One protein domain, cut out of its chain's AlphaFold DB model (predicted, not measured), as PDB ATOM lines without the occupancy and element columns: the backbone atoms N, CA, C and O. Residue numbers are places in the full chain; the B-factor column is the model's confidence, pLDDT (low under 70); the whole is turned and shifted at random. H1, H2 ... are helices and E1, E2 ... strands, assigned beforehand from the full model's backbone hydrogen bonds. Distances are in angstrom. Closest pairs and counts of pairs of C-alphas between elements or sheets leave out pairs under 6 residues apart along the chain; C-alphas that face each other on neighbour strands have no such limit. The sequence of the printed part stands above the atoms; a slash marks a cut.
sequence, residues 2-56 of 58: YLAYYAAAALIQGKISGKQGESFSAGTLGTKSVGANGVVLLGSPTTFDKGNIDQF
ATOM      1  N   TYR A   2     156.412 141.930 169.507       96.94
ATOM      2  CA  TYR A   2     156.400 140.540 169.014       96.94
ATOM      3  C   TYR A   2     155.011 140.003 168.615       96.94
ATOM      4  O   TYR A   2     154.821 139.564 167.486       96.94
ATOM      5  N   LEU A   3     154.006 140.119 169.492       97.19
ATOM      6  CA  LEU A   3     152.635 139.694 169.178       97.19
ATOM      7  C   LEU A   3     152.034 140.444 167.975       97.19
ATOM      8  O   LEU A   3     151.370 139.837 167.140       97.19
ATOM      9  N   ALA A   4     152.295 141.749 167.861       98.00
ATOM     10  CA  ALA A   4     151.781 142.559 166.759       98.00
ATOM     11  C   ALA A   4     152.342 142.098 165.404       98.00
ATOM     12  O   ALA A   4     151.594 142.032 164.432       98.00
ATOM     13  N   TYR A   5     153.620 141.703 165.352       98.25
ATOM     14  CA  TYR A   5     154.219 141.115 164.151       98.25
ATOM     15  C   TYR A   5     153.492 139.833 163.719       98.25
ATOM     16  O   TYR A   5     153.103 139.715 162.559       98.25
ATOM     17  N   TYR A   6     153.247 138.897 164.644       98.44
ATOM     18  CA  TYR A   6     152.537 137.651 164.321       98.44
ATOM     19  C   TYR A   6     151.086 137.891 163.893       98.44
ATOM     20  O   TYR A   6     150.623 137.245 162.956       98.44
ATOM     21  N   ALA A   7     150.386 138.831 164.533       98.12
ATOM     22  CA  ALA A   7     149.029 139.201 164.141       98.12
ATOM     23  C   ALA A   7     148.998 139.781 162.715       98.12
ATOM     24  O   ALA A   7     148.208 139.337 161.884       98.12
ATOM     25  N   ALA A   8     149.906 140.712 162.400       98.31
ATOM     26  CA  ALA A   8     150.024 141.294 161.064       98.31
ATOM     27  C   ALA A   8     150.389 140.242 160.005       98.31
ATOM     28  O   ALA A   8     149.776 140.192 158.940       98.31
ATOM     29  N   ALA A   9     151.339 139.354 160.307       98.44
ATOM     30  CA  ALA A   9     151.710 138.259 159.417       98.44
ATOM     31  C   ALA A   9     150.537 137.297 159.169       98.44
ATOM     32  O   ALA A   9     150.324 136.876 158.033       98.44
ATOM     33  N   ALA A  10     149.754 136.970 160.202       98.19
ATOM     34  CA  ALA A  10     148.576 136.117 160.074       98.19
ATOM     35  C   ALA A  10     147.487 136.757 159.195       98.19
ATOM     36  O   ALA A  10     146.883 136.050 158.390       98.19
ATOM     37  N   LEU A  11     147.287 138.076 159.301       98.12
ATOM     38  CA  LEU A  11     146.376 138.835 158.438       98.12
ATOM     39  C   LEU A  11     146.844 138.824 156.974       98.12
ATOM     40  O   LEU A  11     146.083 138.449 156.088       98.12
ATOM     41  N   ILE A  12     148.108 139.177 156.714       98.44
ATOM     42  CA  ILE A  12     148.668 139.242 155.349       98.44
ATOM     43  C   ILE A  12     148.668 137.862 154.675       98.44
ATOM     44  O   ILE A  12     148.424 137.755 153.478       98.44
ATOM     45  N   GLN A  13     148.912 136.796 155.440       98.00
ATOM     46  CA  GLN A  13     148.889 135.416 154.940       98.00
ATOM     47  C   GLN A  13     147.470 134.837 154.815       98.00
ATOM     48  O   GLN A  13     147.330 133.674 154.442       98.00
ATOM     49  N   GLY A  14     146.426 135.597 155.166       97.69
ATOM     50  CA  GLY A  14     145.034 135.146 155.105       97.69
ATOM     51  C   GLY A  14     144.675 134.050 156.114       97.69
ATOM     52  O   GLY A  14     143.668 133.369 155.944       97.69
ATOM     53  N   LYS A  15     145.485 133.853 157.164       97.88
ATOM     54  CA  LYS A  15     145.224 132.860 158.222       97.88
ATOM     55  C   LYS A  15     144.102 133.295 159.159       97.88
ATOM     56  O   LYS A  15     143.422 132.450 159.730       97.88
ATOM     57  N   ILE A  16     143.948 134.602 159.331       98.25
ATOM     58  CA  ILE A  16     142.845 135.239 160.047       98.25
ATOM     59  C   ILE A  16     142.362 136.429 159.220       98.25
ATOM     60  O   ILE A  16     143.137 137.022 158.471       98.25
ATOM     61  N   SER A  17     141.097 136.795 159.384       97.81
ATOM     62  CA  SER A  17     140.507 138.012 158.823       97.81
ATOM     63  C   SER A  17     140.398 139.155 159.841       97.81
ATOM     64  O   SER A  17     140.059 140.275 159.473       97.81
ATOM     65  N   GLY A  18     140.694 138.885 161.118       96.56
ATOM     66  CA  GLY A  18     140.520 139.830 162.224       96.56
ATOM     67  C   GLY A  18     139.118 139.781 162.836       96.56
ATOM     68  O   GLY A  18     138.747 140.669 163.604       96.56
ATOM     69  N   LYS A  19     138.329 138.750 162.515       98.19
ATOM     70  CA  LYS A  19     137.005 138.542 163.101       98.19
ATOM     71  C   LYS A  19     137.132 137.913 164.478       98.19
ATOM     72  O   LYS A  19     137.957 137.034 164.712       98.19
ATOM     73  N   GLN A  20     136.259 138.341 165.381       98.31
ATOM     74  CA  GLN A  20     136.173 137.771 166.719       98.31
ATOM     75  C   GLN A  20     135.995 136.245 166.658       98.31
ATOM     76  O   GLN A  20     135.188 135.734 165.883       98.31
ATOM     77  N   GLY A  21     136.734 135.531 167.507       97.62
ATOM     78  CA  GLY A  21     136.727 134.070 167.602       97.62
ATOM     79  C   GLY A  21     137.796 133.377 166.753       97.62
ATOM     80  O   GLY A  21     138.142 132.232 167.040       97.62
ATOM     81  N   GLU A  22     138.384 134.055 165.764       98.31
ATOM     82  CA  GLU A  22     139.533 133.518 165.029       98.31
ATOM     83  C   GLU A  22     140.757 133.393 165.944       98.31
ATOM     84  O   GLU A  22     140.913 134.136 166.914       98.31
ATOM     85  N   SER A  23     141.643 132.445 165.644       98.06
ATOM     86  CA  SER A  23     142.858 132.212 166.426       98.06
ATOM     87  C   SER A  23     144.073 131.983 165.534       98.06
ATOM     88  O   SER A  23     143.956 131.458 164.430       98.06
ATOM     89  N   PHE A  24     145.250 132.364 166.023       98.19
ATOM     90  CA  PHE A  24     146.522 132.206 165.321       98.19
ATOM     91  C   PHE A  24     147.658 131.874 166.294       98.19
ATOM     92  O   PHE A  24     147.591 132.181 167.485       98.19
ATOM     93  N   SER A  25     148.717 131.243 165.786       97.69
ATOM     94  CA  SER A  25     149.933 130.972 166.561       97.69
ATOM     95  C   SER A  25     150.850 132.198 166.580       97.69
ATOM     96  O   SER A  25     151.127 132.784 165.533       97.69
ATOM     97  N   ALA A  26     151.336 132.565 167.768       97.81
ATOM     98  CA  ALA A  26     152.204 133.713 168.020       97.81
ATOM     99  C   ALA A  26     153.564 133.289 168.607       97.81
ATOM    100  O   ALA A  26     154.015 133.828 169.620       97.81
ATOM    101  N   GLY A  27     154.214 132.296 167.990       95.88
ATOM    102  CA  GLY A  27     155.542 131.825 168.400       95.88
ATOM    103  C   GLY A  27     155.559 131.321 169.845       95.88
ATOM    104  O   GLY A  27     154.703 130.532 170.246       95.88
ATOM    105  N   THR A  28     156.507 131.807 170.649       95.94
ATOM    106  CA  THR A  28     156.640 131.429 172.071       95.94
ATOM    107  C   THR A  28     155.479 131.903 172.946       95.94
ATOM    108  O   THR A  28     155.306 131.398 174.051       95.94
ATOM    109  N   LEU A  29     154.645 132.830 172.460       95.75
ATOM    110  CA  LEU A  29     153.450 133.292 173.170       95.75
ATOM    111  C   LEU A  29     152.252 132.340 173.021       95.75
ATOM    112  O   LEU A  29     151.192 132.614 173.592       95.75
ATOM    113  N   GLY A  30     152.404 131.252 172.256       96.38
ATOM    114  CA  GLY A  30     151.370 130.246 172.029       96.38
ATOM    115  C   GLY A  30     150.251 130.722 171.102       96.38
ATOM    116  O   GLY A  30     150.441 131.611 170.269       96.38
ATOM    117  N   THR A  31     149.074 130.110 171.226       97.81
ATOM    118  CA  THR A  31     147.882 130.493 170.455       97.81
ATOM    119  C   THR A  31     147.228 131.728 171.059       97.81
ATOM    120  O   THR A  31     147.044 131.820 172.274       97.81
ATOM    121  N   LYS A  32     146.849 132.676 170.201       97.88
ATOM    122  CA  LYS A  32     146.097 133.877 170.561       97.88
ATOM    123  C   LYS A  32     144.796 133.925 169.788       97.88
ATOM    124  O   LYS A  32     144.736 133.462 168.650       97.88
ATOM    125  N   SER A  33     143.783 134.516 170.407       97.94
ATOM    126  CA  SER A  33     142.453 134.652 169.829       97.94
ATOM    127  C   SER A  33     142.103 136.117 169.626       97.94
ATOM    128  O   SER A  33     142.473 136.982 170.424       97.94
ATOM    129  N   VAL A  34     141.378 136.378 168.547       98.19
ATOM    130  CA  VAL A  34     140.818 137.684 168.240       98.19
ATOM    131  C   VAL A  34     139.553 137.870 169.072       98.19
ATOM    132  O   VAL A  34     138.590 137.112 168.957       98.19
ATOM    133  N   GLY A  35     139.575 138.859 169.956       97.94
ATOM    134  CA  GLY A  35     138.447 139.267 170.778       97.94
ATOM    135  C   GLY A  35     137.517 140.238 170.056       97.94
ATOM    136  O   GLY A  35     137.604 140.455 168.845       97.94
ATOM    137  N   ALA A  36     136.613 140.841 170.825       97.81
ATOM    138  CA  ALA A  36     135.725 141.879 170.319       97.81
ATOM    139  C   ALA A  36     136.519 143.051 169.730       97.81
ATOM    140  O   ALA A  36     137.586 143.411 170.232       97.81
ATOM    141  N   ASN A  37     135.985 143.641 168.659       96.88
ATOM    142  CA  ASN A  37     136.596 144.768 167.947       96.88
ATOM    143  C   ASN A  37     138.034 144.498 167.457       96.88
ATOM    144  O   ASN A  37     138.831 145.426 167.347       96.88
ATOM    145  N   GLY A  38     138.391 143.235 167.197       96.25
ATOM    146  CA  GLY A  38     139.723 142.867 166.708       96.25
ATOM    147  C   GLY A  38     140.827 142.887 167.775       96.25
ATOM    148  O   GLY A  38     142.005 142.772 167.439       96.25
ATOM    149  N   VAL A  39     140.485 143.037 169.059       97.69
ATOM    150  CA  VAL A  39     141.469 143.130 170.146       97.69
ATOM    151  C   VAL A  39     142.096 141.768 170.429       97.69
ATOM    152  O   VAL A  39     141.391 140.793 170.670       97.69
ATOM    153  N   VAL A  40     143.427 141.703 170.483       97.69
ATOM    154  CA  VAL A  40     144.170 140.497 170.876       97.69
ATOM    155  C   VAL A  40     144.926 140.777 172.170       97.69
ATOM    156  O   VAL A  40     145.817 141.627 172.206       97.69
ATOM    157  N   LEU A  41     144.587 140.059 173.243       96.75
ATOM    158  CA  LEU A  41     145.243 140.221 174.542       96.75
ATOM    159  C   LEU A  41     146.596 139.502 174.573       96.75
ATOM    160  O   LEU A  41     146.702 138.324 174.226       96.75
ATOM    161  N   LEU A  42     147.632 140.206 175.042       95.19
ATOM    162  CA  LEU A  42     148.960 139.621 175.237       95.19
ATOM    163  C   LEU A  42     148.926 138.535 176.321       95.19
ATOM    164  O   LEU A  42     149.433 137.432 176.112       95.19
ATOM    165  N   GLY A  43     148.284 138.845 177.442       91.88
ATOM    166  CA  GLY A  43     148.193 138.003 178.626       91.88
ATOM    167  C   GLY A  43     148.100 138.866 179.879       91.88
ATOM    168  O   GLY A  43     147.890 140.078 179.790       91.88
ATOM    169  N   SER A  44     148.265 138.234 181.037       93.94
ATOM    170  CA  SER A  44     148.352 138.941 182.312       93.94
ATOM    171  C   SER A  44     149.567 139.875 182.346       93.94
ATOM    172  O   SER A  44     150.590 139.563 181.727       93.94
ATOM    173  N   PRO A  45     149.491 140.995 183.087       94.44
ATOM    174  CA  PRO A  45     150.656 141.824 183.354       94.44
ATOM    175  C   PRO A  45     151.780 141.010 183.999       94.44
ATOM    176  O   PRO A  45     151.531 140.129 184.825       94.44
ATOM    177  N   THR A  46     153.018 141.334 183.650       95.00
ATOM    178  CA  THR A  46     154.190 140.823 184.359       95.00
ATOM    179  C   THR A  46     154.367 141.621 185.645       95.00
ATOM    180  O   THR A  46     154.553 142.836 185.597       95.00
ATOM    181  N   THR A  47     154.303 140.950 186.794       97.00
ATOM    182  CA  THR A  47     154.686 141.548 188.078       97.00
ATOM    183  C   THR A  47     156.196 141.448 188.239       97.00
ATOM    184  O   THR A  47     156.768 140.371 188.061       97.00
ATOM    185  N   PHE A  48     156.828 142.564 188.588       97.50
ATOM    186  CA  PHE A  48     158.264 142.627 188.830       97.50
ATOM    187  C   PHE A  48     158.566 142.612 190.326       97.50
ATOM    188  O   PHE A  48     157.914 143.305 191.107       97.50
ATOM    189  N   ASP A  49     159.574 141.839 190.711       97.56
ATOM    190  CA  ASP A  49     160.086 141.746 192.070       97.56
ATOM    191  C   ASP A  49     161.602 141.486 192.071       97.56
ATOM    192  O   ASP A  49     162.242 141.350 191.027       97.56
ATOM    193  N   LYS A  50     162.202 141.409 193.266       97.62
ATOM    194  CA  LYS A  50     163.645 141.172 193.429       97.62
ATOM    195  C   LYS A  50     164.155 139.870 192.789       97.62
ATOM    196  O   LYS A  50     165.356 139.719 192.628       97.62
ATOM    197  N   GLY A  51     163.279 138.907 192.507       98.12
ATOM    198  CA  GLY A  51     163.631 137.623 191.909       98.12
ATOM    199  C   GLY A  51     163.684 137.651 190.384       98.12
ATOM    200  O   GLY A  51     164.303 136.764 189.796       98.12
ATOM    201  N   ASN A  52     163.060 138.640 189.738       97.38
ATOM    202  CA  ASN A  52     162.994 138.700 188.278       97.38
ATOM    203  C   ASN A  52     163.444 140.028 187.663       97.38
ATOM    204  O   ASN A  52     163.646 140.056 186.454       97.38
ATOM    205  N   ILE A  53     163.635 141.095 188.447       96.00
ATOM    206  CA  ILE A  53     163.903 142.433 187.904       96.00
ATOM    207  C   ILE A  53     165.155 142.477 187.014       96.00
ATOM    208  O   ILE A  53     165.119 143.081 185.948       96.00
ATOM    209  N   ASP A  54     166.205 141.735 187.375       97.56
ATOM    210  CA  ASP A  54     167.471 141.696 186.627       97.56
ATOM    211  C   ASP A  54     167.374 140.944 185.282       97.56
ATOM    212  O   ASP A  54     168.315 140.952 184.490       97.56
ATOM    213  N   GLN A  55     166.246 140.283 184.996       97.00
ATOM    214  CA  GLN A  55     166.012 139.561 183.738       97.00
ATOM    215  C   GLN A  55     165.479 140.464 182.618       97.00
ATOM    216  O   GLN A  55     165.369 140.024 181.472       97.00
ATOM    217  N   PHE A  56     165.116 141.706 182.935       95.00
ATOM    218  CA  PHE A  56     164.477 142.622 182.001       95.00
ATOM    219  C   PHE A  56     165.332 143.874 181.813       95.00
ATOM    220  O   PHE A  56     165.694 144.549 182.769       95.00
TER     221      PHE A  56
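AT A GLANCE: This is residues 2 to 56 of the 58 residues of the protein "Rhamnose ABC transporter substrate-binding protein" of Ktedonobacteraceae bacterium (UniProt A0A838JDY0). With little regular structure, this is a small head, helix H1 near the short hairpin E1 and E2, and a long tail whose residues 49 to 55 stick out free and help make the length. The printed part has 55 residues, in the order H1, E1, E2; the two-stranded sheet is antiparallel. The class is mixed, with 17 residues in named elements. The whole is loose, with a radius of gyration of the C-alphas of 13.8 A and spans of 42 by 20 by 13 A.

IN THESE COORDINATES: H1, residues 2 to 12, begins at C-alpha 2 (156.400, 140.540, 169.014) and is 15.8 A long. E1 is residues 23 to 25, 7.2 A. E2, residues 31 to 33, 6.9 A, ends at C-alpha 33 (142.453, 134.652, 169.829).

HOW THE PARTS SIT: In H1 every O i to N i+4 pair is within hydrogen-bond range. The closest C-alphas of H1 and E1, Ala 10 and Phe 24, are 6.9 A apart. H1 and E2 are apart. E1 and E2 form a hairpin at 152 degrees; N 24 and O 32 are 2.9 A apart, within hydrogen-bond range.

THE WHOLE: The farthest C-alphas, Gly 14 and Lys 50, are 43.0 A apart. Residues 34 to 56 hold no named element. The printed part has no cut, the E1 to E2 link is tight, and no printed residue is under 70 in pLDDT.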